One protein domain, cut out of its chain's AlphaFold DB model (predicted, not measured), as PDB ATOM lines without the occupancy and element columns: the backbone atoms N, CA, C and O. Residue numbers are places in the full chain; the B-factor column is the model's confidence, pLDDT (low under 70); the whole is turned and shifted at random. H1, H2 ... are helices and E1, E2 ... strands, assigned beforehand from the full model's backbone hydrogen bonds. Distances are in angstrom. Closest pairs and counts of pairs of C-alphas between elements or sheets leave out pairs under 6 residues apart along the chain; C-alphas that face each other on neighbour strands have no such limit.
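Overview. This is residues 193 to 356 of the 391 residues of the protein "DNA topoisomerase 3" of Muribaculaceae bacterium (UniProt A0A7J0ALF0). Two lobes make this model: a small one, in which H1 grazes a three-strand sheet of E1, E3 and E2, and a larger one, in which H2, H3 and H5 cross one another and H4 is near H5, with long loops among them. The 164 printed residues hold five named helices and three named strands in the order E1 H1 E2 E3 H2 H3 H4 H5; the sheet, E1 E3 E2, is mixed and the class is mostly helix. The whole is compact, radius of gyration of the C-alphas 15.5 A, spanning 46 by 34 by 30 A.

Arrangement. Start at E1, residues 193 to 197, parallel to E3, residues 224 to 229; N 194 and O 225 are within hydrogen-bond range at 2.9 A. E3 forms an antiparallel hairpin with E2, residues 218 to 221; look at N 219 and O 226, 2.8 A. H1, residues 198 to 208, only grazes the sheet, with residues 198 to 202. H2, residues 237 to 248, touches residues 252 to 256 of H3, residues 252 to 264, only just about perpendicular at 71 degrees; the closest C-alphas, Met 241 and His 252, are 5.3 A apart. H5, residues 338 to 354, touches H3 about perpendicular at 82 degrees, closest C-alphas Thr 258 and Glu 340, 5.9 A, and H2 at a steep tilt of 63 degrees, closest C-alphas Ala 244 and Leu 343, 7.1 A. H4, residues 280 to 293, is close to H5 but not clearly touching, closest C-alphas Met 290 and Ile 352, 7.5 A. Each O i to N i+4 pair is within hydrogen-bond range in H1, H2, H3 and H5, and 8 of 10 in H4.

Along the chain. Find C-alpha 193 at (41.654, 42.120, 38.714), where E1 begins. E3 is 15.8 A long, H3 18.4 A and H4 19.6 A; H5, 24.5 A, ends at C-alpha 354, (42.829, 30.388, 28.421).

Size, cuts and confidence. The C-alphas farthest apart, Pro 211 and Asp 335, are 47.1 A apart. The printed part has no cut; the links H3 to H4 and H4 to H5, 15 and 44 residues, are long. No printed residue is under 70 in pLDDT.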
ATOM      1  N   VAL A 193      42.755  43.018  39.085       94.12
ATOM      2  CA  VAL A 193      41.654  42.120  38.714       94.12
ATOM      3  C   VAL A 193      42.150  40.689  38.571       94.12
ATOM      4  O   VAL A 193      43.057  40.401  37.786       94.12
ATOM      5  N   GLU A 194      41.521  39.773  39.292       95.19
ATOM      6  CA  GLU A 194      41.784  38.344  39.202       95.19
ATOM      7  C   GLU A 194      40.525  37.601  38.764       95.19
ATOM      8  O   GLU A 194      39.487  37.636  39.414       95.19
ATOM      9  N   GLU A 195      40.617  36.881  37.655       94.50
ATOM     10  CA  GLU A 195      39.607  35.920  37.256       94.50
ATOM     11  C   GLU A 195      39.819  34.580  37.967       94.50
ATOM     12  O   GLU A 195      40.872  33.953  37.833       94.50
ATOM     13  N   ILE A 196      38.797  34.106  38.671       92.75
ATOM     14  CA  ILE A 196      38.810  32.845  39.414       92.75
ATOM     15  C   ILE A 196      37.907  31.862  38.677       92.75
ATOM     16  O   ILE A 196      36.751  32.167  38.374       92.75
ATOM     17  N   SER A 197      38.419  30.669  38.367       92.31
ATOM     18  CA  SER A 197      37.599  29.662  37.692       92.31
ATOM     19  C   SER A 197      36.446  29.228  38.603       92.31
ATOM     20  O   SER A 197      36.641  29.034  39.801       92.31
ATOM     21  N   ALA A 198      35.251  29.014  38.051       90.56
ATOM     22  CA  ALA A 198      34.097  28.555  38.826       90.56
ATOM     23  C   ALA A 198      34.382  27.231  39.561       90.56
ATOM     24  O   ALA A 198      33.860  26.994  40.647       90.56
ATOM     25  N   SER A 199      35.248  26.381  38.994       88.25
ATOM     26  CA  SER A 199      35.682  25.146  39.649       88.25
ATOM     27  C   SER A 199      36.549  25.398  40.878       88.25
ATOM     28  O   SER A 199      36.454  24.622  41.822       88.25
ATOM     29  N   ASP A 200      37.425  26.400  40.851       87.19
ATOM     30  CA  ASP A 200      38.289  26.711  41.992       87.19
ATOM     31  C   ASP A 200      37.503  27.495  43.043       87.19
ATOM     32  O   ASP A 200      37.509  27.119  44.210       87.19
ATOM     33  N   ALA A 201      36.676  28.449  42.611       87.56
ATOM     34  CA  ALA A 201      35.768  29.177  43.490       87.56
ATOM     35  C   ALA A 201      34.793  28.254  44.242       87.56
ATOM     36  O   ALA A 201      34.450  28.525  45.391       87.56
ATOM     37  N   ALA A 202      34.351  27.155  43.616       88.56
ATOM     38  CA  ALA A 202      33.521  26.148  44.270       88.56
ATOM     39  C   ALA A 202      34.277  25.373  45.362       88.56
ATOM     40  O   ALA A 202      33.696  25.114  46.412       88.56
ATOM     41  N   LYS A 203      35.559  25.042  45.148       87.62
ATOM     42  CA  LYS A 203      36.397  24.397  46.176       87.62
ATOM     43  C   LYS A 203      36.629  25.339  47.353       87.62
ATOM     44  O   LYS A 203      36.481  24.928  48.498       87.62
ATOM     45  N   ASP A 204      36.931  26.604  47.072       85.12
ATOM     46  CA  ASP A 204      37.133  27.617  48.110       85.12
ATOM     47  C   ASP A 204      35.852  27.826  48.931       85.12
ATOM     48  O   ASP A 204      35.896  27.912  50.158       85.12
ATOM     49  N   ALA A 205      34.695  27.858  48.260       87.25
ATOM     50  CA  ALA A 205      33.391  27.965  48.904       87.25
ATOM     51  C   ALA A 205      33.067  26.741  49.778       87.25
ATOM     52  O   ALA A 205      32.599  26.904  50.904       87.25
ATOM     53  N   GLU A 206      33.370  25.531  49.298       90.12
ATOM     54  CA  GLU A 206      33.232  24.290  50.067       90.12
ATOM     55  C   GLU A 206      34.107  24.313  51.327       90.12
ATOM     56  O   GLU A 206      33.610  24.047  52.421       90.12
ATOM     57  N   CYS A 207      35.377  24.715  51.208       87.19
ATOM     58  CA  CYS A 207      36.283  24.855  52.351       87.19
ATOM     59  C   CYS A 207      35.808  25.904  53.369       87.19
ATOM     60  O   CYS A 207      36.008  25.720  54.569       87.19
ATOM     61  N   ALA A 208      35.177  26.987  52.909       87.25
ATOM     62  CA  ALA A 208      34.635  28.042  53.764       87.25
ATOM     63  C   ALA A 208      33.211  27.754  54.287       87.25
ATOM     64  O   ALA A 208      32.696  28.519  55.101       87.25
ATOM     65  N   GLY A 209      32.562  26.676  53.833       87.62
ATOM     66  CA  GLY A 209      31.185  26.341  54.206       87.62
ATOM     67  C   GLY A 209      30.134  27.322  53.669       87.62
ATOM     68  O   GLY A 209      29.067  27.457  54.269       87.62
ATOM     69  N   ILE A 210      30.420  28.012  52.561       89.88
ATOM     70  CA  ILE A 210      29.520  28.989  51.927       89.88
ATOM     71  C   ILE A 210      29.001  28.472  50.573       89.88
ATOM     72  O   ILE A 210      29.621  27.599  49.964       89.88
ATOM     73  N   PRO A 211      27.869  28.993  50.061       88.06
ATOM     74  CA  PRO A 211      27.399  28.657  48.719       88.06
ATOM     75  C   PRO A 211      28.429  29.012  47.638       88.06
ATOM     76  O   PRO A 211      29.068  30.064  47.696       88.06
ATOM     77  N   ALA A 212      28.567  28.143  46.633       87.81
ATOM     78  CA  ALA A 212      29.453  28.395  45.502       87.81
ATOM     79  C   ALA A 212      28.954  29.599  44.679       87.81
ATOM     80  O   ALA A 212      27.763  29.649  44.351       87.81
ATOM     81  N   PRO A 213      29.841  30.546  44.325       88.56
ATOM     82  CA  PRO A 213      29.450  31.730  43.574       88.56
ATOM     83  C   PRO A 213      29.128  31.388  42.114       88.56
ATOM     84  O   PRO A 213      29.649  30.420  41.546       88.56
ATOM     85  N   ALA A 214      28.278  32.196  41.487       87.19
ATOM     86  CA  ALA A 214      27.893  31.998  40.091       87.19
ATOM     87  C   ALA A 214      28.919  32.625  39.121       87.19
ATOM     88  O   ALA A 214      29.533  33.643  39.443       87.19
ATOM     89  N   PRO A 215      29.096  32.089  37.895       86.19
ATOM     90  CA  PRO A 215      29.884  32.764  36.865       86.19
ATOM     91  C   PRO A 215      29.377  34.187  36.594       86.19
ATOM     92  O   PRO A 215      28.181  34.399  36.396       86.19
ATOM     93  N   GLY A 216      30.295  35.151  36.554       83.44
ATOM     94  CA  GLY A 216      30.013  36.580  36.413       83.44
ATOM     95  C   GLY A 216      29.849  37.332  37.736       83.44
ATOM     96  O   GLY A 216      29.830  38.560  37.715       83.44
ATOM     97  N   GLU A 217      29.763  36.631  38.869       87.12
ATOM     98  CA  GLU A 217      29.781  37.256  40.192       87.12
ATOM     99  C   GLU A 217      31.143  37.914  40.453       87.12
ATOM    100  O   GLU A 217      32.190  37.375  40.076       87.12
ATOM    101  N   GLN A 218      31.118  39.091  41.077       89.25
ATOM    102  CA  GLN A 218      32.315  39.836  41.447       89.25
ATOM    103  C   GLN A 218      32.440  39.900  42.967       89.25
ATOM    104  O   GLN A 218      31.447  40.061  43.677       89.25
ATOM    105  N   ARG A 219      33.670  39.778  43.456       85.38
ATOM    106  CA  ARG A 219      34.052  39.998  44.848       85.38
ATOM    107  C   ARG A 219      34.973  41.202  44.889       85.38
ATOM    108  O   ARG A 219      36.025  41.184  44.257       85.38
ATOM    109  N   GLU A 220      34.577  42.226  45.623       84.31
ATOM    110  CA  GLU A 220      35.385  43.425  45.814       84.31
ATOM    111  C   GLU A 220      36.165  43.314  47.127       84.31
ATOM    112  O   GLU A 220      35.655  42.821  48.134       84.31
ATOM    113  N   GLY A 221      37.419  43.746  47.090       81.00
ATOM    114  CA  GLY A 221      38.278  43.928  48.251       81.00
ATOM    115  C   GLY A 221      39.121  45.189  48.087       81.00
ATOM    116  O   GLY A 221      38.976  45.923  47.107       81.00
ATOM    117  N   ASP A 222      40.033  45.423  49.025       80.25
ATOM    118  CA  ASP A 222      40.891  46.610  49.027       80.25
ATOM    119  C   ASP A 222      41.759  46.671  47.762       80.25
ATOM    120  O   ASP A 222      42.734  45.933  47.607       80.25
ATOM    121  N   ASN A 223      41.383  47.553  46.828       84.62
ATOM    122  CA  ASN A 223      42.004  47.695  45.508       84.62
ATOM    123  C   ASN A 223      42.095  46.374  44.713       84.62
ATOM    124  O   ASN A 223      43.034  46.159  43.939       84.62
ATOM    125  N   TYR A 224      41.131  45.477  44.908       91.31
ATOM    126  CA  TYR A 224      41.105  44.153  44.294       91.31
ATOM    127  C   TYR A 224      39.693  43.797  43.834       91.31
ATOM    128  O   TYR A 224      38.717  44.041  44.541       91.31
ATOM    129  N   ILE A 225      39.591  43.177  42.658       92.50
ATOM    130  CA  ILE A 225      38.332  42.632  42.145       92.50
ATOM    131  C   ILE A 225      38.564  41.186  41.709       92.50
ATOM    132  O   ILE A 225      39.289  40.920  40.750       92.50
ATOM    133  N   GLY A 226      37.899  40.255  42.384       92.81
ATOM    134  CA  GLY A 226      37.806  38.857  41.986       92.81
ATOM    135  C   GLY A 226      36.591  38.642  41.088       92.81
ATOM    136  O   GLY A 226      35.471  38.917  41.504       92.81
ATOM    137  N   VAL A 227      36.774  38.136  39.870       93.69
ATOM    138  CA  VAL A 227      35.687  37.868  38.915       93.69
ATOM    139  C   VAL A 227      35.554  36.368  38.696       93.69
ATOM    140  O   VAL A 227      36.493  35.718  38.241       93.69
ATOM    141  N   ILE A 228      34.382  35.797  38.966       92.88
ATOM    142  CA  ILE A 228      34.159  34.368  38.727       92.88
ATOM    143  C   ILE A 228      33.938  34.117  37.235       92.88
ATOM    144  O   ILE A 228      33.064  34.719  36.610       92.88
ATOM    145  N   THR A 229      34.707  33.198  36.652       90.94
ATOM    146  CA  THR A 229      34.670  32.875  35.219       90.94
ATOM    147  C   THR A 229      34.418  31.388  34.986       90.94
ATOM    148  O   THR A 229      34.909  30.526  35.712       90.94
ATOM    149  N   ASP A 230      33.649  31.054  33.950       89.56
ATOM    150  CA  ASP A 230      33.464  29.674  33.481       89.56
ATOM    151  C   ASP A 230      34.630  29.196  32.595       89.56
ATOM    152  O   ASP A 230      34.694  28.032  32.192       89.56
ATOM    153  N   ARG A 231      35.564  30.101  32.284       88.94
ATOM    154  CA  ARG A 231      36.748  29.848  31.461       88.94
ATOM    155  C   ARG A 231      37.956  29.507  32.323       88.94
ATOM    156  O   ARG A 231      37.970  29.693  33.532       88.94
ATOM    157  N   CYS A 232      38.994  28.991  31.675       91.94
ATOM    158  CA  CYS A 232      40.280  28.760  32.314       91.94
ATOM    159  C   CYS A 232      41.060  30.085  32.343       91.94
ATOM    160  O   CYS A 232      41.501  30.511  31.280       91.94
ATOM    161  N   PRO A 233      41.239  30.758  33.494       95.06
ATOM    162  CA  PRO A 233      41.988  32.011  33.538       95.06
ATOM    163  C   PRO A 233      43.481  31.763  33.298       95.06
ATOM    164  O   PRO A 233      43.978  30.652  33.519       95.06
ATOM    165  N   LEU A 234      44.215  32.796  32.877       97.38
ATOM    166  CA  LEU A 234      45.678  32.733  32.822       97.38
ATOM    167  C   LEU A 234      46.265  32.573  34.229       97.38
ATOM    168  O   LEU A 234      45.607  32.805  35.241       97.38
ATOM    169  N   PHE A 235      47.538  32.197  34.294       97.88
ATOM    170  CA  PHE A 235      48.243  32.192  35.567       97.88
ATOM    171  C   PHE A 235      48.542  33.612  36.048       97.88
ATOM    172  O   PHE A 235      49.036  34.436  35.282       97.88
ATOM    173  N   ASN A 236      48.330  33.847  37.336       96.88
ATOM    174  CA  ASN A 236      49.106  34.780  38.149       96.88
ATOM    175  C   ASN A 236      50.143  33.986  38.971       96.88
ATOM    176  O   ASN A 236      50.228  32.757  38.844       96.88
ATOM    177  N   LEU A 237      50.954  34.656  39.799       96.75
ATOM    178  CA  LEU A 237      51.964  33.950  40.596       96.75
ATOM    179  C   LEU A 237      51.349  32.930  41.574       96.75
ATOM    180  O   LEU A 237      51.815  31.786  41.564       96.75
ATOM    181  N   PRO A 238      50.316  33.271  42.376       95.62
ATOM    182  CA  PRO A 238      49.695  32.315  43.295       95.62
ATOM    183  C   PRO A 238      49.176  31.057  42.592       95.62
ATOM    184  O   PRO A 238      49.538  29.944  42.980       95.62
ATOM    185  N   ALA A 239      48.418  31.210  41.502       95.88
ATOM    186  CA  ALA A 239      47.881  30.076  40.757       95.88
ATOM    187  C   ALA A 239      48.987  29.220  40.119       95.88
ATOM    188  O   ALA A 239      48.877  27.992  40.087       95.88
ATOM    189  N   LEU A 240      50.074  29.841  39.637       98.00
ATOM    190  CA  LEU A 240      51.220  29.103  39.107       98.00
ATOM    191  C   LEU A 240      51.915  28.282  40.199       98.00
ATOM    192  O   LEU A 240      52.268  27.133  39.945       98.00
ATOM    193  N   MET A 241      52.102  28.847  41.397       97.75
ATOM    194  CA  MET A 241      52.712  28.143  42.531       97.75
ATOM    195  C   MET A 241      51.885  26.932  42.956       97.75
ATOM    196  O   MET A 241      52.435  25.838  43.061       97.75
ATOM    197  N   ILE A 242      50.572  27.112  43.122       95.69
ATOM    198  CA  ILE A 242      49.658  26.032  43.511       95.69
ATOM    199  C   ILE A 242      49.671  24.927  42.450       95.69
ATOM    200  O   ILE A 242      49.884  23.758  42.769       95.69
ATOM    201  N   GLN A 243      49.513  25.273  41.169       95.81
ATOM    202  CA  GLN A 243      49.451  24.250  40.125       95.81
ATOM    203  C   GLN A 243      50.803  23.567  39.879       95.81
ATOM    204  O   GLN A 243      50.832  22.375  39.581       95.81
ATOM    205  N   ALA A 244      51.926  24.276  40.023       98.00
ATOM    206  CA  ALA A 244      53.250  23.662  39.941       98.00
ATOM    207  C   ALA A 244      53.523  22.720  41.124       98.00
ATOM    208  O   ALA A 244      54.139  21.673  40.922       98.00
ATOM    209  N   ALA A 245      53.036  23.039  42.325       97.62
ATOM    210  CA  ALA A 245      53.091  22.122  43.458       97.62
ATOM    211  C   ALA A 245      52.269  20.854  43.183       97.62
ATOM    212  O   ALA A 245      52.780  19.755  43.362       97.62
ATOM    213  N   CYS A 246      51.043  20.993  42.666       95.94
ATOM    214  CA  CYS A 246      50.162  19.853  42.399       95.94
ATOM    215  C   CYS A 246      50.581  18.985  41.198       95.94
ATOM    216  O   CYS A 246      50.409  17.772  41.244       95.94
ATOM    217  N   GLU A 247      51.057  19.576  40.094       96.50
ATOM    218  CA  GLU A 247      51.357  18.828  38.858       96.50
ATOM    219  C   GLU A 247      52.839  18.460  38.697       96.50
ATOM    220  O   GLU A 247      53.155  17.537  37.941       96.50
ATOM    221  N   LEU A 248      53.756  19.204  39.328       97.19
ATOM    222  CA  LEU A 248      55.203  19.059  39.125       97.19
ATOM    223  C   LEU A 248      55.982  18.754  40.414       97.19
ATOM    224  O   LEU A 248      57.202  18.589  40.325       97.19
ATOM    225  N   ASP A 249      55.313  18.702  41.572       97.12
ATOM    226  CA  ASP A 249      55.914  18.552  42.905       97.12
ATOM    227  C   ASP A 249      56.967  19.633  43.213       97.12
ATOM    228  O   ASP A 249      58.014  19.380  43.818       97.12
ATOM    229  N   TYR A 250      56.747  20.862  42.735       97.94
ATOM    230  CA  TYR A 250      57.653  21.978  43.015       97.94
ATOM    231  C   TYR A 250      57.282  22.673  44.320       97.94
ATOM    232  O   TYR A 250      56.117  22.962  44.574       97.94
ATOM    233  N   SER A 251      58.291  23.053  45.108       98.00
ATOM    234  CA  SER A 251      58.083  24.040  46.168       98.00
ATOM    235  C   SER A 251      57.729  25.408  45.568       98.00
ATOM    236  O   SER A 251      58.058  25.711  44.411       98.00
ATOM    237  N   HIS A 252      57.087  26.265  46.363       97.19
ATOM    238  CA  HIS A 252      56.771  27.637  45.952       97.19
ATOM    239  C   HIS A 252      58.038  28.405  45.549       97.19
ATOM    240  O   HIS A 252      58.091  28.984  44.466       97.19
ATOM    241  N   GLU A 253      59.101  28.312  46.353       95.94
ATOM    242  CA  GLU A 253      60.396  28.938  46.061       95.94
ATOM    243  C   GLU A 253      60.985  28.452  44.729       95.94
ATOM    244  O   GLU A 253      61.362  29.258  43.876       95.94
ATOM    245  N   LYS A 254      61.000  27.131  44.498       97.56
ATOM    246  CA  LYS A 254      61.495  26.559  43.240       97.56
ATOM    247  C   LYS A 254      60.692  27.072  42.046       97.56
ATOM    248  O   LYS A 254      61.280  27.382  41.006       97.56
ATOM    249  N   THR A 255      59.372  27.177  42.187       98.06
ATOM    250  CA  THR A 255      58.486  27.694  41.136       98.06
ATOM    251  C   THR A 255      58.796  29.151  40.818       98.06
ATOM    252  O   THR A 255      59.012  29.472  39.649       98.06
ATOM    253  N   ILE A 256      58.907  30.007  41.839       96.38
ATOM    254  CA  ILE A 256      59.254  31.427  41.691       96.38
ATOM    255  C   ILE A 256      60.593  31.563  40.955       96.38
ATOM    256  O   ILE A 256      60.656  32.180  39.891       96.38
ATOM    257  N   LEU A 257      61.656  30.929  41.461       95.19
ATOM    258  CA  LEU A 257      62.998  31.022  40.872       95.19
ATOM    259  C   LEU A 257      63.029  30.535  39.417       95.19
ATOM    260  O   LEU A 257      63.666  31.147  38.558       95.19
ATOM    261  N   THR A 258      62.323  29.443  39.122       97.19
ATOM    262  CA  THR A 258      62.249  28.889  37.763       97.19
ATOM    263  C   THR A 258      61.464  29.813  36.827       97.19
ATOM    264  O   THR A 258      61.895  30.038  35.697       97.19
ATOM    265  N   ALA A 259      60.363  30.416  37.288       97.31
ATOM    266  CA  ALA A 259      59.601  31.389  36.509       97.31
ATOM    267  C   ALA A 259      60.433  32.647  36.202       97.31
ATOM    268  O   ALA A 259      60.479  33.086  35.053       97.31
ATOM    269  N   TYR A 260      61.177  33.177  37.178       94.88
ATOM    270  CA  TYR A 260      62.094  34.302  36.959       94.88
ATOM    271  C   TYR A 260      63.199  33.975  35.947       94.88
ATOM    272  O   TYR A 260      63.531  34.811  35.106       94.88
ATOM    273  N   ARG A 261      63.738  32.748  35.959       94.94
ATOM    274  CA  ARG A 261      64.697  32.289  34.938       94.94
ATOM    275  C   ARG A 261      64.071  32.230  33.547       94.94
ATOM    276  O   ARG A 261      64.687  32.704  32.595       94.94
ATOM    277  N   LEU A 262      62.849  31.709  33.414       96.56
ATOM    278  CA  LEU A 262      62.115  31.696  32.140       96.56
ATOM    279  C   LEU A 262      61.836  33.117  31.626       96.56
ATOM    280  O   LEU A 262      61.983  33.383  30.430       96.56
ATOM    281  N   TYR A 263      61.477  34.031  32.529       96.25
ATOM    282  CA  TYR A 263      61.295  35.448  32.229       96.25
ATOM    283  C   TYR A 263      62.603  36.087  31.746       96.25
ATOM    284  O   TYR A 263      62.626  36.695  30.677       96.25
ATOM    285  N   ALA A 264      63.716  35.860  32.449       92.81
ATOM    286  CA  ALA A 264      65.035  36.359  32.064       92.81
ATOM    287  C   ALA A 264      65.539  35.756  30.735       92.81
ATOM    288  O   ALA A 264      66.151  36.452  29.927       92.81
ATOM    289  N   LYS A 265      65.187  34.496  30.439       93.62
ATOM    290  CA  LYS A 265      65.359  33.857  29.118       93.62
ATOM    291  C   LYS A 265      64.387  34.376  28.051       93.62
ATOM    292  O   LYS A 265      64.451  33.941  26.903       93.62
ATOM    293  N   LYS A 266      63.534  35.349  28.392       95.12
ATOM    294  CA  LYS A 266      62.596  36.055  27.506       95.12
ATOM    295  C   LYS A 266      61.428  35.194  27.032       95.12
ATOM    296  O   LYS A 266      60.790  35.562  26.051       95.12
ATOM    297  N   LEU A 267      61.152  34.056  27.668       95.75
ATOM    298  CA  LEU A 267      60.166  33.076  27.189       95.75
ATOM    299  C   LEU A 267      58.746  33.351  27.687       95.75
ATOM    300  O   LEU A 267      57.777  33.045  26.988       95.75
ATOM    301  N   ILE A 268      58.631  33.955  28.867       97.50
ATOM    302  CA  ILE A 268      57.359  34.342  29.481       97.50
ATOM    303  C   ILE A 268      57.355  35.835  29.832       97.50
ATOM    304  O   ILE A 268      58.409  36.476  29.832       97.50
ATOM    305  N   SER A 269      56.175  36.394  30.100       97.69
ATOM    306  CA  SER A 269      56.034  37.709  30.736       97.69
ATOM    307  C   SER A 269      56.431  37.675  32.214       97.69
ATOM    308  O   SER A 269      56.670  36.607  32.780       97.69
ATOM    309  N   TYR A 270      56.543  38.855  32.823       97.25
ATOM    310  CA  TYR A 270      56.888  39.000  34.233       97.25
ATOM    311  C   TYR A 270      55.954  38.151  35.121       97.25
ATOM    312  O   TYR A 270      54.735  38.293  35.005       97.25
ATOM    313  N   PRO A 271      56.493  37.241  35.958       96.38
ATOM    314  CA  PRO A 271      55.678  36.226  36.612       96.38
ATOM    315  C   PRO A 271      55.071  36.668  37.945       96.38
ATOM    316  O   PRO A 271      54.094  36.062  38.369       96.38
ATOM    317  N   ALA A 272      55.631  37.676  38.621       94.06
ATOM    318  CA  ALA A 272      55.203  38.089  39.957       94.06
ATOM    319  C   ALA A 272      54.094  39.145  39.895       94.06
ATOM    320  O   ALA A 272      54.281  40.306  40.238       94.06
ATOM    321  N   VAL A 273      52.934  38.715  39.411       92.25
ATOM    322  CA  VAL A 273      51.729  39.537  39.265       92.25
ATOM    323  C   VAL A 273      50.568  38.882  40.003       92.25
ATOM    324  O   VAL A 273      50.526  37.653  40.106       92.25
ATOM    325  N   LEU A 274      49.627  39.697  40.488       91.69
ATOM    326  CA  LEU A 274      48.337  39.232  41.013       91.69
ATOM    327  C   LEU A 274      47.273  39.188  39.908       91.69
ATOM    328  O   LEU A 274      46.503  38.234  39.819       91.69
ATOM    329  N   GLN A 275      47.282  40.190  39.027       94.56
ATOM    330  CA  GLN A 275      46.356  40.291  37.907       94.56
ATOM    331  C   GLN A 275      46.595  39.177  36.882       94.56
ATOM    332  O   GLN A 275      47.729  38.954  36.451       94.56
ATOM    333  N   ASN A 276      45.524  38.506  36.457       96.00
ATOM    334  CA  ASN A 276      45.590  37.411  35.482       96.00
ATOM    335  C   ASN A 276      44.811  37.676  34.180       96.00
ATOM    336  O   ASN A 276      44.751  36.816  33.303       96.00
ATOM    337  N   THR A 277      44.275  38.880  34.004       96.38
ATOM    338  CA  THR A 277      43.733  39.365  32.727       96.38
ATOM    339  C   THR A 277      44.841  39.998  31.874       96.38
ATOM    340  O   THR A 277      45.976  40.158  32.331       96.38
ATOM    341  N   VAL A 278      44.560  40.340  30.609       96.88
ATOM    342  CA  VAL A 278      45.540  40.933  29.678       96.88
ATOM    343  C   VAL A 278      45.057  42.223  29.006       96.88
ATOM    344  O   VAL A 278      43.901  42.325  28.587       96.88
ATOM    345  N   PRO A 279      45.947  43.206  28.777       96.06
ATOM    346  CA  PRO A 279      45.593  44.383  28.000       96.06
ATOM    347  C   PRO A 279      45.454  44.042  26.514       96.06
ATOM    348  O   PRO A 279      46.090  43.124  25.983       96.06
ATOM    349  N   GLY A 280      44.691  44.861  25.787       94.75
ATOM    350  CA  GLY A 280      44.454  44.657  24.355       94.75
ATOM    351  C   GLY A 280      45.735  44.587  23.506       94.75
ATOM    352  O   GLY A 280      45.762  43.880  22.498       94.75
ATOM    353  N   GLY A 281      46.808  45.276  23.911       93.81
ATOM    354  CA  GLY A 281      48.122  45.189  23.259       93.81
ATOM    355  C   GLY A 281      48.778  43.810  23.395       93.81
ATOM    356  O   GLY A 281      49.309  43.289  22.413       93.81
ATOM    357  N   VAL A 282      48.676  43.184  24.571       95.56
ATOM    358  CA  VAL A 282      49.178  41.822  24.819       95.56
ATOM    359  C   VAL A 282      48.334  40.804  24.055       95.56
ATOM    360  O   VAL A 282      48.893  39.962  23.358       95.56
ATOM    361  N   TRP A 283      47.004  40.944  24.055       96.44
ATOM    362  CA  TRP A 283      46.128  40.099  23.233       96.44
ATOM    363  C   TRP A 283      46.494  40.149  21.737       96.44
ATOM    364  O   TRP A 283      46.567  39.115  21.073       96.44
ATOM    365  N   LYS A 284      46.794  41.340  21.195       95.50
ATOM    366  CA  LYS A 284      47.259  41.479  19.801       95.50
ATOM    367  C   LYS A 284      48.566  40.718  19.556       95.50
ATOM    368  O   LYS A 284      48.709  40.109  18.499       95.50
ATOM    369  N   ALA A 285      49.499  40.723  20.510       94.44
ATOM    370  CA  ALA A 285      50.728  39.934  20.412       94.44
ATOM    371  C   ALA A 285      50.445  38.420  20.439       94.44
ATOM    372  O   ALA A 285      51.080  37.661  19.703       94.44
ATOM    373  N   MET A 286      49.432  37.989  21.199       94.56
ATOM    374  CA  MET A 286      49.028  36.582  21.271       94.56
ATOM    375  C   MET A 286      48.509  36.014  19.948       94.56
ATOM    376  O   MET A 286      48.622  34.806  19.751       94.56
ATOM    377  N   LEU A 287      48.042  36.849  19.007       93.25
ATOM    378  CA  LEU A 287      47.694  36.404  17.649       93.25
ATOM    379  C   LEU A 287      48.860  35.658  16.986       93.25
ATOM    380  O   LEU A 287      48.670  34.573  16.452       93.25
ATOM    381  N   ARG A 288      50.071  36.219  17.080       93.50
ATOM    382  CA  ARG A 288      51.292  35.606  16.543       93.50
ATOM    383  C   ARG A 288      51.855  34.549  17.491       93.50
ATOM    384  O   ARG A 288      52.313  33.503  17.040       93.50
ATOM    385  N   ASN A 289      51.854  34.805  18.800       93.44
ATOM    386  CA  ASN A 289      52.494  33.891  19.752       93.44
ATOM    387  C   ASN A 289      51.790  32.527  19.783       93.44
ATOM    388  O   ASN A 289      52.467  31.506  19.832       93.44
ATOM    389  N   MET A 290      50.459  32.493  19.663       92.50
ATOM    390  CA  MET A 290      49.693  31.243  19.579       92.50
ATOM    391  C   MET A 290      50.028  30.426  18.325       92.50
ATOM    392  O   MET A 290      50.081  29.201  18.395       92.50
ATOM    393  N   GLU A 291      50.319  31.070  17.188       90.81
ATOM    394  CA  GLU A 291      50.800  30.364  15.992       90.81
ATOM    395  C   GLU A 291      52.155  29.699  16.247       90.81
ATOM    396  O   GLU A 291      52.355  28.544  15.873       90.81
ATOM    397  N   MET A 292      53.059  30.384  16.954       91.44
ATOM    398  CA  MET A 292      54.360  29.822  17.329       91.44
ATOM    399  C   MET A 292      54.230  28.642  18.298       91.44
ATOM    400  O   MET A 292      55.026  27.704  18.230       91.44
ATOM    401  N   LEU A 293      53.216  28.645  19.169       92.12
ATOM    402  CA  LEU A 293      52.963  27.535  20.090       92.12
ATOM    403  C   LEU A 293      52.552  26.242  19.376       92.12
ATOM    404  O   LEU A 293      52.730  25.177  19.960       92.12
ATOM    405  N   ARG A 294      52.098  26.286  18.112       90.50
ATOM    406  CA  ARG A 294      51.800  25.073  17.319       90.50
ATOM    407  C   ARG A 294      53.014  24.159  17.143       90.50
ATOM    408  O   ARG A 294      52.847  22.958  16.952       90.50
ATOM    409  N   TYR A 295      54.219  24.719  17.233       89.75
ATOM    410  CA  TYR A 295      55.479  23.984  17.138       89.75
ATOM    411  C   TYR A 295      55.988  23.468  18.493       89.75
ATOM    412  O   TYR A 295      57.010  22.789  18.540       89.75
ATOM    413  N   ASN A 296      55.297  23.756  19.605       89.94
ATOM    414  CA  ASN A 296      55.637  23.152  20.890       89.94
ATOM    415  C   ASN A 296      55.463  21.626  20.802       89.94
ATOM    416  O   ASN A 296      54.401  21.131  20.417       89.94
ATOM    417  N   SER A 297      56.498  20.884  21.197       88.19
ATOM    418  CA  SER A 297      56.564  19.425  21.066       88.19
ATOM    419  C   SER A 297      55.457  18.684  21.822       88.19
ATOM    420  O   SER A 297      55.025  17.619  21.380       88.19
ATOM    421  N   ARG A 298      54.981  19.240  22.942       90.88
ATOM    422  CA  ARG A 298      54.021  18.590  23.843       90.88
ATOM    423  C   ARG A 298      52.582  19.031  23.596       90.88
ATOM    424  O   ARG A 298      51.694  18.189  23.515       90.88
ATOM    425  N   TRP A 299      52.353  20.337  23.473       92.44
ATOM    426  CA  TRP A 299      51.011  20.931  23.440       92.44
ATOM    427  C   TRP A 299      50.653  21.592  22.109       92.44
ATOM    428  O   TRP A 299      49.526  22.051  21.946       92.44
ATOM    429  N   GLY A 300      51.559  21.611  21.128       88.75
ATOM    430  CA  GLY A 300      51.328  22.310  19.863       88.75
ATOM    431  C   GLY A 300      50.106  21.819  19.082       88.75
ATOM    432  O   GLY A 300      49.421  22.613  18.439       88.75
ATOM    433  N   ARG A 301      49.754  20.531  19.211       90.88
ATOM    434  CA  ARG A 301      48.542  19.950  18.602       90.88
ATOM    435  C   ARG A 301      47.239  20.399  19.268       90.88
ATOM    436  O   ARG A 301      46.192  20.314  18.637       90.88
ATOM    437  N   SER A 302      47.296  20.866  20.514       90.69
ATOM    438  CA  SER A 302      46.129  21.348  21.262       90.69
ATOM    439  C   SER A 302      45.759  22.791  20.916       90.69
ATOM    440  O   SER A 302      44.699  23.265  21.313       90.69
ATOM    441  N   VAL A 303      46.609  23.503  20.166       90.06
ATOM    442  CA  VAL A 303      46.337  24.880  19.746       90.06
ATOM    443  C   VAL A 303      45.165  24.891  18.762       90.06
ATOM    444  O   VAL A 303      45.298  24.489  17.602       90.06
ATOM    445  N   GLY A 304      44.016  25.392  19.219       82.25
ATOM    446  CA  GLY A 304      42.800  25.497  18.415       82.25
ATOM    447  C   GLY A 304      42.991  26.297  17.121       82.25
ATOM    448  O   GLY A 304      43.870  27.154  17.007       82.25
ATOM    449  N   GLU A 305      42.174  26.008  16.113       82.44
ATOM    450  CA  GLU A 305      42.113  26.807  14.886       82.44
ATOM    451  C   GLU A 305      41.368  28.128  15.126       82.44
ATOM    452  O   GLU A 305      40.401  28.186  15.888       82.44
ATOM    453  N   GLY A 306      41.784  29.190  14.434       84.94
ATOM    454  CA  GLY A 306      41.153  30.507  14.520       84.94
ATOM    455  C   GLY A 306      41.855  31.477  15.470       84.94
ATOM    456  O   GLY A 306      42.988  31.260  15.900       84.94
ATOM    457  N   LYS A 307      41.190  32.608  15.733       88.44
ATOM    458  CA  LYS A 307      41.749  33.686  16.555       88.44
ATOM    459  C   LYS A 307      41.611  33.354  18.049       88.44
ATOM    460  O   LYS A 307      40.545  32.882  18.443       88.44
ATOM    461  N   PRO A 308      42.633  33.664  18.867       91.56
ATOM    462  CA  PRO A 308      42.553  33.655  20.326       91.56
ATOM    463  C   PRO A 308      41.309  34.375  20.852       91.56
ATOM    464  O   PRO A 308      40.968  35.457  20.354       91.56
ATOM    465  N   SER A 309      40.660  33.808  21.873       92.31
ATOM    466  CA  SER A 309      39.541  34.481  22.543       92.31
ATOM    467  C   SER A 309      39.983  35.802  23.188       92.31
ATOM    468  O   SER A 309      41.162  36.023  23.466       92.31
ATOM    469  N   LYS A 310      39.021  36.705  23.391       93.06
ATOM    470  CA  LYS A 310      39.177  37.982  24.108       93.06
ATOM    471  C   LYS A 310      38.564  37.933  25.512       93.06
ATOM    472  O   LYS A 310      38.346  38.994  26.100       93.06
ATOM    473  N   CYS A 311      38.178  36.753  26.008       88.88
ATOM    474  CA  CYS A 311      37.489  36.602  27.295       88.88
ATOM    475  C   CYS A 311      38.258  37.279  28.433       88.88
ATOM    476  O   CYS A 311      37.678  38.136  29.085       88.88
ATOM    477  N   HIS A 312      39.563  37.029  28.521       92.44
ATOM    478  CA  HIS A 312      40.446  37.535  29.579       92.44
ATOM    479  C   HIS A 312      41.034  38.928  29.308       92.44
ATOM    480  O   HIS A 312      42.055  39.296  29.888       92.44
ATOM    481  N   ASN A 313      40.470  39.694  28.369       94.62
ATOM    482  CA  ASN A 313      40.923  41.066  28.139       94.62
ATOM    483  C   ASN A 313      40.398  41.995  29.240       94.62
ATOM    484  O   ASN A 313      39.269  41.804  29.679       94.62
ATOM    485  N   PHE A 314      41.165  43.037  29.573       94.56
ATOM    486  CA  PHE A 314      40.777  44.070  30.546       94.56
ATOM    487  C   PHE A 314      39.369  44.636  30.297       94.56
ATOM    488  O   PHE A 314      39.045  45.005  29.159       94.56
ATOM    489  N   ARG A 315      38.548  44.692  31.354       91.44
ATOM    490  CA  ARG A 315      37.127  45.104  31.332       91.44
ATOM    491  C   ARG A 315      36.654  45.844  32.588       91.44
ATOM    492  O   ARG A 315      35.601  46.470  32.522       91.44
ATOM    493  N   ASN A 316      37.392  45.784  33.691       88.06
ATOM    494  CA  ASN A 316      36.963  46.224  35.021       88.06
ATOM    495  C   ASN A 316      37.849  47.354  35.584       88.06
ATOM    496  O   ASN A 316      37.978  47.506  36.794       88.06
ATOM    497  N   GLY A 317      38.473  48.153  34.712       88.25
ATOM    498  CA  GLY A 317      39.303  49.293  35.123       88.25
ATOM    499  C   GLY A 317      40.749  48.933  35.473       88.25
ATOM    500  O   GLY A 317      41.435  49.725  36.121       88.25
ATOM    501  N   GLU A 318      41.214  47.763  35.025       93.06
ATOM    502  CA  GLU A 318      42.583  47.280  35.199       93.06
ATOM    503  C   GLU A 318      43.623  48.283  34.691       93.06
ATOM    504  O   GLU A 318      43.503  48.840  33.595       93.06
ATOM    505  N   SER A 319      44.717  48.415  35.438       93.56
ATOM    506  CA  SER A 319      45.918  49.115  34.984       93.56
ATOM    507  C   SER A 319      46.943  48.125  34.436       93.56
ATOM    508  O   SER A 319      47.194  47.074  35.028       93.56
ATOM    509  N   VAL A 320      47.609  48.484  33.333       94.50
ATOM    510  CA  VAL A 320      48.764  47.721  32.812       94.50
ATOM    511  C   VAL A 320      49.954  47.724  33.774       94.50
ATOM    512  O   VAL A 320      50.832  46.865  33.665       94.50
ATOM    513  N   TYR A 321      49.990  48.688  34.697       94.81
ATOM    514  CA  TYR A 321      51.048  48.845  35.690       94.81
ATOM    515  C   TYR A 321      50.823  47.977  36.941       94.81
ATOM    516  O   TYR A 321      51.776  47.696  37.655       94.81
ATOM    517  N   ASN A 322      49.615  47.419  37.121       93.62
ATOM    518  CA  ASN A 322      49.356  46.320  38.069       93.62
ATOM    519  C   ASN A 322      49.800  44.945  37.515       93.62
ATOM    520  O   ASN A 322      49.606  43.910  38.155       93.62
ATOM    521  N   GLY A 323      50.388  44.916  36.313       94.31
ATOM    522  CA  GLY A 323      50.799  43.699  35.620       94.31
ATOM    523  C   GLY A 323      49.687  43.087  34.767       94.31
ATOM    524  O   GLY A 323      48.662  43.704  34.488       94.31
ATOM    525  N   PHE A 324      49.913  41.875  34.275       96.81
ATOM    526  CA  PHE A 324      48.934  41.097  33.514       96.81
ATOM    527  C   PHE A 324      49.306  39.617  33.563       96.81
ATOM    528  O   PHE A 324      50.473  39.292  33.782       96.81
ATOM    529  N   GLY A 325      48.338  38.740  33.294       97.06
ATOM    530  CA  GLY A 325      48.516  37.291  33.399       97.06
ATOM    531  C   GLY A 325      49.729  36.757  32.636       97.06
ATOM    532  O   GLY A 325      50.116  37.269  31.583       97.06
ATOM    533  N   ILE A 326      50.337  35.699  33.164       98.06
ATOM    534  CA  ILE A 326      51.555  35.106  32.618       98.06
ATOM    535  C   ILE A 326      51.263  34.531  31.229       98.06
ATOM    536  O   ILE A 326      50.505  33.573  31.073       98.06
ATOM    537  N   VAL A 327      51.909  35.104  30.213       97.38
ATOM    538  CA  VAL A 327      51.806  34.682  28.811       97.38
ATOM    539  C   VAL A 327      53.169  34.315  28.243       97.38
ATOM    540  O   VAL A 327      54.214  34.714  28.755       97.38
ATOM    541  N   THR A 328      53.169  33.573  27.137       96.06
ATOM    542  CA  THR A 328      54.388  33.269  26.379       96.06
ATOM    543  C   THR A 328      54.712  34.382  25.382       96.06
ATOM    544  O   THR A 328      53.827  35.046  24.836       96.06
ATOM    545  N   THR A 329      55.999  34.588  25.103       93.75
ATOM    546  CA  THR A 329      56.474  35.663  24.207       93.75
ATOM    547  C   THR A 329      56.556  35.257  22.732       93.75
ATOM    548  O   THR A 329      56.916  36.077  21.886       93.75
ATOM    549  N   GLY A 330      56.254  33.993  22.413       88.62
ATOM    550  CA  GLY A 330      56.366  33.424  21.065       88.62
ATOM    551  C   GLY A 330      57.797  33.073  20.634       88.62
ATOM    552  O   GLY A 330      57.991  32.590  19.518       88.62
ATOM    553  N   LEU A 331      58.802  33.294  21.489       90.25
ATOM    554  CA  LEU A 331      60.163  32.808  21.256       90.25
ATOM    555  C   LEU A 331      60.224  31.287  21.429       90.25
ATOM    556  O   LEU A 331      59.567  30.722  22.302       90.25
ATOM    557  N   HIS A 332      61.019  30.620  20.590       86.00
ATOM    558  CA  HIS A 332      61.283  29.198  20.778       86.00
ATOM    559  C   HIS A 332      62.216  28.991  21.973       86.00
ATOM    560  O   HIS A 332      63.247  29.662  22.047       86.00
ATOM    561  N   PRO A 333      61.871  28.081  22.901       88.12
ATOM    562  CA  PRO A 333      62.747  27.754  24.013       88.12
ATOM    563  C   PRO A 333      64.017  27.074  23.495       88.12
ATOM    564  O   PRO A 333      63.949  26.079  22.776       88.12
ATOM    565  N   THR A 334      65.172  27.607  23.884       85.25
ATOM    566  CA  THR A 334      66.488  26.990  23.682       85.25
ATOM    567  C   THR A 334      67.158  26.827  25.043       85.25
ATOM    568  O   THR A 334      66.951  27.651  25.934       85.25
ATOM    569  N   ASP A 335      67.944  25.764  25.212       87.94
ATOM    570  CA  ASP A 335      68.762  25.523  26.409       87.94
ATOM    571  C   ASP A 335      67.981  25.602  27.732       87.94
ATOM    572  O   ASP A 335      68.386  26.272  28.689       87.94
ATOM    573  N   LEU A 336      66.816  24.949  27.792       93.88
ATOM    574  CA  LEU A 336      66.074  24.792  29.040       93.88
ATOM    575  C   LEU A 336      66.603  23.601  29.833       93.88
ATOM    576  O   LEU A 336      66.789  22.509  29.300       93.88
ATOM    577  N   SER A 337      66.797  23.801  31.134       95.94
ATOM    578  CA  SER A 337      66.927  22.677  32.056       95.94
ATOM    579  C   SER A 337      65.621  21.878  32.095       95.94
ATOM    580  O   SER A 337      64.545  22.398  31.788       95.94
ATOM    581  N   ARG A 338      65.690  20.624  32.552       95.56
ATOM    582  CA  ARG A 338      64.504  19.766  32.697       95.56
ATOM    583  C   ARG A 338      63.408  20.425  33.537       95.56
ATOM    584  O   ARG A 338      62.225  20.272  33.238       95.56
ATOM    585  N   ASP A 339      63.798  21.152  34.581       96.38
ATOM    586  CA  ASP A 339      62.840  21.789  35.476       96.38
ATOM    587  C   ASP A 339      62.191  23.035  34.855       96.38
ATOM    588  O   ASP A 339      60.981  23.240  34.998       96.38
ATOM    589  N   GLU A 340      62.973  23.829  34.120       97.31
ATOM    590  CA  GLU A 340      62.477  24.974  33.349       97.31
ATOM    591  C   GLU A 340      61.535  24.527  32.230       97.31
ATOM    592  O   GLU A 340      60.486  25.135  32.036       97.31
ATOM    593  N   GLU A 341      61.865  23.446  31.519       96.88
ATOM    594  CA  GLU A 341      61.027  22.899  30.452       96.88
ATOM    595  C   GLU A 341      59.674  22.408  30.986       96.88
ATOM    596  O   GLU A 341      58.632  22.670  30.380       96.88
ATOM    597  N   LYS A 342      59.663  21.719  32.133       97.38
ATOM    598  CA  LYS A 342      58.422  21.284  32.791       97.38
ATOM    599  C   LYS A 342      57.522  22.469  33.142       97.38
ATOM    600  O   LYS A 342      56.348  22.450  32.769       97.38
ATOM    601  N   LEU A 343      58.068  23.495  33.801       98.12
ATOM    602  CA  LEU A 343      57.296  24.678  34.188       98.12
ATOM    603  C   LEU A 343      56.836  25.476  32.962       98.12
ATOM    604  O   LEU A 343      55.680  25.882  32.887       98.12
ATOM    605  N   TYR A 344      57.704  25.636  31.960       97.69
ATOM    606  CA  TYR A 344      57.345  26.297  30.708       97.69
ATOM    607  C   TYR A 344      56.193  25.573  30.005       97.69
ATOM    608  O   TYR A 344      55.238  26.211  29.576       97.69
ATOM    609  N   ASN A 345      56.225  24.240  29.941       96.69
ATOM    610  CA  ASN A 345      55.143  23.459  29.345       96.69
ATOM    611  C   ASN A 345      53.832  23.527  30.146       96.69
ATOM    612  O   ASN A 345      52.765  23.441  29.537       96.69
ATOM    613  N   LEU A 346      53.887  23.686  31.474       97.81
ATOM    614  CA  LEU A 346      52.702  23.947  32.298       97.81
ATOM    615  C   LEU A 346      52.078  25.307  31.941       97.81
ATOM    616  O   LEU A 346      50.875  25.390  31.693       97.81
ATOM    617  N   ILE A 347      52.905  26.350  31.820       97.75
ATOM    618  CA  ILE A 347      52.473  27.690  31.396       97.75
ATOM    619  C   ILE A 347      51.903  27.654  29.971       97.75
ATOM    620  O   ILE A 347      50.831  28.198  29.728       97.75
ATOM    621  N   VAL A 348      52.566  26.972  29.029       97.00
ATOM    622  CA  VAL A 348      52.094  26.827  27.640       97.00
ATOM    623  C   VAL A 348      50.709  26.188  27.588       97.00
ATOM    624  O   VAL A 348      49.839  26.714  26.899       97.00
ATOM    625  N   LYS A 349      50.490  25.089  28.323       96.50
ATOM    626  CA  LYS A 349      49.178  24.434  28.411       96.50
ATOM    627  C   LYS A 349      48.113  25.430  28.870       96.50
ATOM    628  O   LYS A 349      47.107  25.599  28.190       96.50
ATOM    629  N   ARG A 350      48.385  26.160  29.958       96.31
ATOM    630  CA  ARG A 350      47.446  27.142  30.506       96.31
ATOM    631  C   ARG A 350      47.141  28.284  29.540       96.31
ATOM    632  O   ARG A 350      45.988  28.664  29.395       96.31
ATOM    633  N   VAL A 351      48.154  28.806  28.849       96.69
ATOM    634  CA  VAL A 351      47.980  29.856  27.833       96.69
ATOM    635  C   VAL A 351      47.101  29.363  26.681       96.69
ATOM    636  O   VAL A 351      46.233  30.102  26.221       96.69
ATOM    637  N   ILE A 352      47.285  28.119  26.225       95.06
ATOM    638  CA  ILE A 352      46.451  27.530  25.167       95.06
ATOM    639  C   ILE A 352      44.994  27.418  25.622       95.06
ATOM    640  O   ILE A 352      44.102  27.816  24.872       95.06
ATOM    641  N   ASP A 353      44.765  26.919  26.837       93.94
ATOM    642  CA  ASP A 353      43.424  26.719  27.389       93.94
ATOM    643  C   ASP A 353      42.698  28.056  27.624       93.94
ATOM    644  O   ASP A 353      41.535  28.204  27.247       93.94
ATOM    645  N   ALA A 354      43.393  29.062  28.164       94.56
ATOM    646  CA  ALA A 354      42.829  30.388  28.421       94.56
ATOM    647  C   ALA A 354      42.456  31.137  27.134       94.56
ATOM    648  O   ALA A 354      41.405  31.767  27.034       94.56
ATOM    649  N   PHE A 355      43.288  31.037  26.095       94.12
ATOM    650  CA  PHE A 355      43.014  31.671  24.805       94.12
ATOM    651  C   PHE A 355      42.210  30.797  23.839       94.12
ATOM    652  O   PHE A 355      42.006  31.206  22.687       94.12
ATOM    653  N   ALA A 356      41.738  29.626  24.276       90.12
ATOM    654  CA  ALA A 356      40.937  28.739  23.449       90.12
ATOM    655  C   ALA A 356      39.739  29.504  22.852       90.12
ATOM    656  O   ALA A 356      39.080  30.269  23.570       90.12
TER     657      ALA A 356